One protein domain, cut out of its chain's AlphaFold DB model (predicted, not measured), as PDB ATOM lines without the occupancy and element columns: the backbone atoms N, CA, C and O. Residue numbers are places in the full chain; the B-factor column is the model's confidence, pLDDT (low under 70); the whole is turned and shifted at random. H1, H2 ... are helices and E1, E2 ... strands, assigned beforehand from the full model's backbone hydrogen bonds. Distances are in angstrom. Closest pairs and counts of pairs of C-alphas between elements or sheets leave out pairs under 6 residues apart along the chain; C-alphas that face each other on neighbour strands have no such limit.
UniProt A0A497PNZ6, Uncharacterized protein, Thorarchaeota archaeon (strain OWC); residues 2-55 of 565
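AT A GLANCE: This is residues 2 to 55 of the 565 residues of an uncharacterized protein of Thorarchaeota archaeon (strain OWC) (UniProt A0A497PNZ6). A small compact head of two strand hairpins, E1 with E2 and E3 with E4, has one long helix, H1, leaving it as an arm; residues 41 to 55 stick out free and make the length. The printed part has 54 residues, in the order E1, E2, E3, E4, H1; both two-stranded sheets are antiparallel and the class is mixed. It is loose, with a radius of gyration of the C-alphas of 13.0 A, and spans 39 by 22 by 14 A.

HOW THE PARTS SIT: In the hairpin of E1, residues 2 to 5, and E2, residues 12 to 15, N 4 and O 13 are 2.9 A apart, within hydrogen-bond range. In the hairpin of E3, residues 21 to 23, and E4, residues 30 to 32, N 31 and O 22 are 2.8 A apart, also within range. The closest C-alphas of E2 and E3 are those of Val 15 and Met 22, 7.7 A apart. The closest of E1 and H1, residues 33 to 53, are those of Tyr 4 and Leu 36, 6.5 A apart. In H1, 16 of 17 O i to N i+4 pairs are within range.

IN THESE COORDINATES: E1 begins at C-alpha 2 (148.910, 19.355, -51.326). H1 is 30.5 A long and ends at C-alpha 53 (140.695, 20.705, -79.349).

THE WHOLE: The C-alphas of Gly 28 and Gly 55, the two farthest apart, are 40.1 A apart. The printed part has no cut, no link is long, and no printed residue has a pLDDT under 70.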
ATOM      1  N   LYS A   2     149.035  18.874 -49.940       79.62
ATOM      2  CA  LYS A   2     148.910  19.355 -51.326       79.62
ATOM      3  C   LYS A   2     150.308  19.711 -51.822       79.62
ATOM      4  O   LYS A   2     151.045  20.381 -51.098       79.62
ATOM      5  N   VAL A   3     150.642  19.254 -53.021       81.69
ATOM      6  CA  VAL A   3     151.891  19.592 -53.704       81.69
ATOM      7  C   VAL A   3     151.555  20.601 -54.793       81.69
ATOM      8  O   VAL A   3     150.644  20.379 -55.591       81.69
ATOM      9  N   TYR A   4     152.254  21.727 -54.780       85.31
ATOM     10  CA  TYR A   4     152.205  22.753 -55.816       85.31
ATOM     11  C   TYR A   4     153.532  22.749 -56.572       85.31
ATOM     12  O   TYR A   4     154.461  22.042 -56.193       85.31
ATOM     13  N   ALA A   5     153.641  23.536 -57.633       80.38
ATOM     14  CA  ALA A   5     154.913  23.759 -58.305       80.38
ATOM     15  C   ALA A   5     155.273  25.237 -58.200       80.38
ATOM     16  O   ALA A   5     154.413  26.085 -58.410       80.38
ATOM     17  N   CYS A   6     156.526  25.529 -57.862       83.00
ATOM     18  CA  CYS A   6     157.061  26.883 -57.759       83.00
ATOM     19  C   CYS A   6     156.795  27.673 -59.046       83.00
ATOM     20  O   CYS A   6     157.107  27.183 -60.132       83.00
ATOM     21  N   GLY A   7     156.270  28.894 -58.920       77.06
ATOM     22  CA  GLY A   7     155.977  29.779 -60.052       77.06
ATOM     23  C   GLY A   7     157.228  30.251 -60.801       77.06
ATOM     24  O   GLY A   7     157.139  30.629 -61.964       77.06
ATOM     25  N   ASN A   8     158.403  30.179 -60.159       80.38
ATOM     26  CA  ASN A   8     159.686  30.526 -60.772       80.38
ATOM     27  C   ASN A   8     160.374  29.309 -61.421       80.38
ATOM     28  O   ASN A   8     160.597  29.270 -62.628       80.38
ATOM     29  N   CYS A   9     160.700  28.271 -60.639       71.38
ATOM     30  CA  CYS A   9     161.502  27.146 -61.140       71.38
ATOM     31  C   CYS A   9     160.723  25.861 -61.460       71.38
ATOM     32  O   CYS A   9     161.327  24.886 -61.898       71.38
ATOM     33  N   GLY A  10     159.411  25.797 -61.205       73.94
ATOM     34  CA  GLY A  10     158.626  24.564 -61.376       73.94
ATOM     35  C   GLY A  10     158.975  23.440 -60.382       73.94
ATOM     36  O   GLY A  10     158.497  22.313 -60.509       73.94
ATOM     37  N   GLY A  11     159.821  23.714 -59.384       76.25
ATOM     38  CA  GLY A  11     160.150  22.809 -58.279       76.25
ATOM     39  C   GLY A  11     158.920  22.403 -57.464       76.25
ATOM     40  O   GLY A  11     158.034  23.230 -57.261       76.25
ATOM     41  N   ALA A  12     158.857  21.155 -56.993       79.62
ATOM     42  CA  ALA A  12     157.735  20.685 -56.182       79.62
ATOM     43  C   ALA A  12     157.707  21.389 -54.815       79.62
ATOM     44  O   ALA A  12     158.724  21.547 -54.145       79.62
ATOM     45  N   LEU A  13     156.529  21.831 -54.402       86.00
ATOM     46  CA  LEU A  13     156.305  22.644 -53.220       86.00
ATOM     47  C   LEU A  13     155.278  21.956 -52.326       86.00
ATOM     48  O   LEU A  13     154.077  21.972 -52.599       86.00
ATOM     49  N   GLU A  14     155.748  21.347 -51.244       84.06
ATOM     50  CA  GLU A  14     154.875  20.720 -50.259       84.06
ATOM     51  C   GLU A  14     154.283  21.761 -49.306       84.06
ATOM     52  O   GLU A  14     154.993  22.361 -48.498       84.06
ATOM     53  N   VAL A  15     152.962  21.951 -49.346       82.56
ATOM     54  CA  VAL A  15     152.276  22.843 -48.400       82.56
ATOM     55  C   VAL A  15     151.862  22.058 -47.160       82.56
ATOM     56  O   VAL A  15     150.973  21.195 -47.209       82.56
ATOM     57  N   LYS A  16     152.493  22.384 -46.024       79.50
ATOM     58  CA  LYS A  16     152.148  21.853 -44.700       79.50
ATOM     59  C   LYS A  16     151.218  22.839 -43.977       79.50
ATOM     60  O   LYS A  16     151.629  23.913 -43.557       79.50
ATOM     61  N   GLY A  17     149.950  22.461 -43.806       80.38
ATOM     62  CA  GLY A  17     148.991  23.198 -42.970       80.38
ATOM     63  C   GLY A  17     148.523  24.548 -43.539       80.38
ATOM     64  O   GLY A  17     148.122  24.639 -44.701       80.38
ATOM     65  N   SER A  18     148.511  25.578 -42.683       79.69
ATOM     66  CA  SER A  18     147.976  26.926 -42.942       79.69
ATOM     67  C   SER A  18     149.025  27.949 -43.404       79.69
ATOM     68  O   SER A  18     148.807  29.143 -43.246       79.69
ATOM     69  N   GLN A  19     150.168  27.509 -43.942       82.69
ATOM     70  CA  GLN A  19     151.185  28.423 -44.481       82.69
ATOM     71  C   GLN A  19     150.616  29.253 -45.647       82.69
ATOM     72  O   GLN A  19     150.029  28.688 -46.573       82.69
ATOM     73  N   GLU A  20     150.785  30.579 -45.590       86.69
ATOM     74  CA  GLU A  20     150.352  31.524 -46.636       86.69
ATOM     75  C   GLU A  20     151.437  31.761 -47.695       86.69
ATOM     76  O   GLU A  20     151.119  31.932 -48.870       86.69
ATOM     77  N   SER A  21     152.714  31.671 -47.309       89.31
ATOM     78  CA  SER A  21     153.871  31.792 -48.202       89.31
ATOM     79  C   SER A  21     154.872  30.660 -47.986       89.31
ATOM     80  O   SER A  21     155.015  30.148 -46.872       89.31
ATOM     81  N   MET A  22     155.613  30.302 -49.031       90.69
ATOM     82  CA  MET A  22     156.607  29.233 -48.997       90.69
ATOM     83  C   MET A  22     157.830  29.556 -49.858       90.69
ATOM     84  O   MET A  22     157.701  29.972 -51.006       90.69
ATOM     85  N   VAL A  23     159.022  29.341 -49.303       87.50
ATOM     86  CA  VAL A  23     160.293  29.516 -50.017       87.50
ATOM     87  C   VAL A  23     160.616  28.229 -50.762       87.50
ATOM     88  O   VAL A  23     160.589  27.140 -50.187       87.50
ATOM     89  N   CYS A  24     160.894  28.344 -52.056       83.81
ATOM     90  CA  CYS A  24     161.229  27.199 -52.878       83.81
ATOM     91  C   CYS A  24     162.634  26.671 -52.539       83.81
ATOM     92  O   CYS A  24     163.594  27.423 -52.693       83.81
ATOM     93  N   PRO A  25     162.800  25.385 -52.171       78.25
ATOM     94  CA  PRO A  25     164.118  24.844 -51.821       78.25
ATOM     95  C   PRO A  25     165.071  24.760 -53.025       78.25
ATOM     96  O   PRO A  25     166.283  24.694 -52.852       78.25
ATOM     97  N   TYR A  26     164.536  24.786 -54.248       77.69
ATOM     98  CA  TYR A  26     165.324  24.643 -55.474       77.69
ATOM     99  C   TYR A  26     165.882  25.967 -56.003       77.69
ATOM    100  O   TYR A  26     166.944  25.965 -56.601       77.69
ATOM    101  N   CYS A  27     165.167  27.084 -55.828       78.44
ATOM    102  CA  CYS A  27     165.565  28.376 -56.414       78.44
ATOM    103  C   CYS A  27     165.476  29.567 -55.452       78.44
ATOM    104  O   CYS A  27     165.617  30.705 -55.888       78.44
ATOM    105  N   GLY A  28     165.120  29.344 -54.186       80.25
ATOM    106  CA  GLY A  28     164.962  30.405 -53.187       80.25
ATOM    107  C   GLY A  28     163.750  31.328 -53.386       80.25
ATOM    108  O   GLY A  28     163.477  32.160 -52.528       80.25
ATOM    109  N   TYR A  29     162.981  31.193 -54.474       86.31
ATOM    110  CA  TYR A  29     161.835  32.069 -54.742       86.31
ATOM    111  C   TYR A  29     160.703  31.870 -53.725       86.31
ATOM    112  O   TYR A  29     160.263  30.740 -53.477       86.31
ATOM    113  N   THR A  30     160.194  32.970 -53.173       91.00
ATOM    114  CA  THR A  30     159.041  32.969 -52.268       91.00
ATOM    115  C   THR A  30     157.749  32.952 -53.075       91.00
ATOM    116  O   THR A  30     157.500  33.840 -53.880       91.00
ATOM    117  N   ASN A  31     156.918  31.940 -52.846       91.69
ATOM    118  CA  ASN A  31     155.635  31.763 -53.515       91.69
ATOM    119  C   ASN A  31     154.494  32.001 -52.528       91.69
ATOM    120  O   ASN A  31     154.521  31.464 -51.417       91.69
ATOM    121  N   GLU A  32     153.467  32.735 -52.949       92.56
ATOM    122  CA  GLU A  32     152.209  32.835 -52.213       92.56
ATOM    123  C   GLU A  32     151.294  31.660 -52.563       92.56
ATOM    124  O   GLU A  32     151.118  31.291 -53.726       92.56
ATOM    125  N   LYS A  33     150.678  31.051 -51.550       89.88
ATOM    126  CA  LYS A  33     149.797  29.890 -51.736       89.88
ATOM    127  C   LYS A  33     148.594  30.214 -52.627       89.88
ATOM    128  O   LYS A  33     148.169  29.361 -53.405       89.88
ATOM    129  N   THR A  34     148.046  31.418 -52.501       89.81
ATOM    130  CA  THR A  34     146.923  31.919 -53.306       89.81
ATOM    131  C   THR A  34     147.262  31.948 -54.791       89.81
ATOM    132  O   THR A  34     146.467  31.480 -55.606       89.81
ATOM    133  N   ASP A  35     148.460  32.412 -55.139       87.69
ATOM    134  CA  ASP A  35     148.929  32.456 -56.523       87.69
ATOM    135  C   ASP A  35     149.106  31.048 -57.084       87.69
ATOM    136  O   ASP A  35     148.585  30.736 -58.155       87.69
ATOM    137  N   LEU A  36     149.720  30.153 -56.307       86.06
ATOM    138  CA  LEU A  36     149.888  28.748 -56.683       86.06
ATOM    139  C   LEU A  36     148.545  28.027 -56.906       86.06
ATOM    140  O   LEU A  36     148.418  27.207 -57.821       86.06
ATOM    141  N   GLU A  37     147.526  28.309 -56.087       88.38
ATOM    142  CA  GLU A  37     146.173  27.759 -56.251       88.38
ATOM    143  C   GLU A  37     145.470  28.303 -57.502       88.38
ATOM    144  O   GLU A  37     144.854  27.531 -58.250       88.38
ATOM    145  N   ASN A  38     145.592  29.608 -57.752       86.69
ATOM    146  CA  ASN A  38     145.030  30.263 -58.930       86.69
ATOM    147  C   ASN A  38     145.675  29.747 -60.221       86.69
ATOM    148  O   ASN A  38     144.959  29.376 -61.157       86.69
ATOM    149  N   GLU A  39     147.005  29.646 -60.251       83.62
ATOM    150  CA  GLU A  39     147.748  29.083 -61.377       83.62
ATOM    151  C   GLU A  39     147.358  27.630 -61.639       83.62
ATOM    152  O   GLU A  39     147.046  27.273 -62.773       83.62
ATOM    153  N   LEU A  40     147.288  26.791 -60.600       83.56
ATOM    154  CA  LEU A  40     146.888  25.390 -60.752       83.56
ATOM    155  C   LEU A  40     145.467  25.254 -61.324       83.56
ATOM    156  O   LEU A  40     145.202  24.367 -62.139       83.56
ATOM    157  N   SER A  41     144.540  26.116 -60.901       84.56
ATOM    158  CA  SER A  41     143.162  26.132 -61.402       84.56
ATOM    159  C   SER A  41     143.087  26.561 -62.870       84.56
ATOM    160  O   SER A  41     142.413  25.906 -63.672       84.56
ATOM    161  N   LYS A  42     143.808  27.628 -63.237       85.00
ATOM    162  CA  LYS A  42     143.926  28.112 -64.620       85.00
ATOM    163  C   LYS A  42     144.497  27.021 -65.525       85.00
ATOM    164  O   LYS A  42     143.876  26.647 -66.515       85.00
ATOM    165  N   PHE A  43     145.594  26.425 -65.089       79.56
ATOM    166  CA  PHE A  43     146.290  25.366 -65.792       79.56
ATOM    167  C   PHE A  43     145.414  24.131 -66.055       79.56
ATOM    168  O   PHE A  43     145.334  23.639 -67.179       79.56
ATOM    169  N   LYS A  44     144.661  23.655 -65.052       82.81
ATOM    170  CA  LYS A  44     143.717  22.535 -65.241       82.81
ATOM    171  C   LYS A  44     142.675  22.824 -66.325       82.81
ATOM    172  O   LYS A  44     142.310  21.921 -67.079       82.81
ATOM    173  N   LYS A  45     142.184  24.066 -66.407       84.88
ATOM    174  CA  LYS A  45     141.228  24.478 -67.447       84.88
ATOM    175  C   LYS A  45     141.874  24.507 -68.829       84.88
ATOM    176  O   LYS A  45     141.226  24.087 -69.785       84.88
ATOM    177  N   GLU A  46     143.120  24.960 -68.927       81.56
ATOM    178  CA  GLU A  46     143.886  25.000 -70.178       81.56
ATOM    179  C   GLU A  46     144.141  23.596 -70.723       81.56
ATOM    180  O   GLU A  46     143.791  23.323 -71.871       81.56
ATOM    181  N   VAL A  47     144.617  22.664 -69.887       79.44
ATOM    182  CA  VAL A  47     144.821  21.261 -70.289       79.44
ATOM    183  C   VAL A  47     143.508  20.625 -70.750       79.44
ATOM    184  O   VAL A  47     143.456  20.005 -71.811       79.44
ATOM    185  N   ALA A  48     142.415  20.823 -70.006       81.31
ATOM    186  CA  ALA A  48     141.099  20.310 -70.392       81.31
ATOM    187  C   ALA A  48     140.533  20.972 -71.664       81.31
ATOM    188  O   ALA A  48     139.708  20.379 -72.363       81.31
ATOM    189  N   GLY A  49     140.906  22.220 -71.953       83.25
ATOM    190  CA  GLY A  49     140.573  22.914 -73.197       83.25
ATOM    191  C   GLY A  49     141.343  22.339 -74.384       83.25
ATOM    192  O   GLY A  49     140.731  21.962 -75.379       83.25
ATOM    193  N   TRP A  50     142.658  22.188 -74.238       83.25
ATOM    194  CA  TRP A  50     143.539  21.626 -75.262       83.25
ATOM    195  C   TRP A  50     143.188  20.170 -75.605       83.25
ATOM    196  O   TRP A  50     143.049  19.831 -76.780       83.25
ATOM    197  N   LEU A  51     142.912  19.326 -74.601       78.75
ATOM    198  CA  LEU A  51     142.445  17.952 -74.833       78.75
ATOM    199  C   LEU A  51     141.163  17.921 -75.684       78.75
ATOM    200  O   LEU A  51     141.020  17.079 -76.565       78.75
ATOM    201  N   ARG A  52     140.240  18.875 -75.490       81.75
ATOM    202  CA  ARG A  52     139.032  18.981 -76.327       81.75
ATOM    203  C   ARG A  52     139.350  19.386 -77.766       81.75
ATOM    204  O   ARG A  52     138.703  18.870 -78.672       81.75
ATOM    205  N   THR A  53     140.327  20.268 -77.989       82.69
ATOM    206  CA  THR A  53     140.695  20.705 -79.349       82.69
ATOM    207  C   THR A  53     141.324  19.599 -80.189       82.69
ATOM    208  O   THR A  53     141.138  19.593 -81.400       82.69
ATOM    209  N   ILE A  54     141.995  18.633 -79.557       75.12
ATOM    210  CA  ILE A  54     142.581  17.467 -80.239       75.12
ATOM    211  C   ILE A  54     141.628  16.256 -80.285       75.12
ATOM    212  O   ILE A  54     142.053  15.139 -80.557       75.12
ATOM    213  N   GLY A  55     140.337  16.452 -79.984       70.19
ATOM    214  CA  GLY A  55     139.313  15.399 -80.049       70.19
ATOM    215  C   GLY A  55     139.241  14.467 -78.832       70.19
ATOM    216  O   GLY A  55     138.386  13.588 -78.787       70.19
TER     217      GLY A  55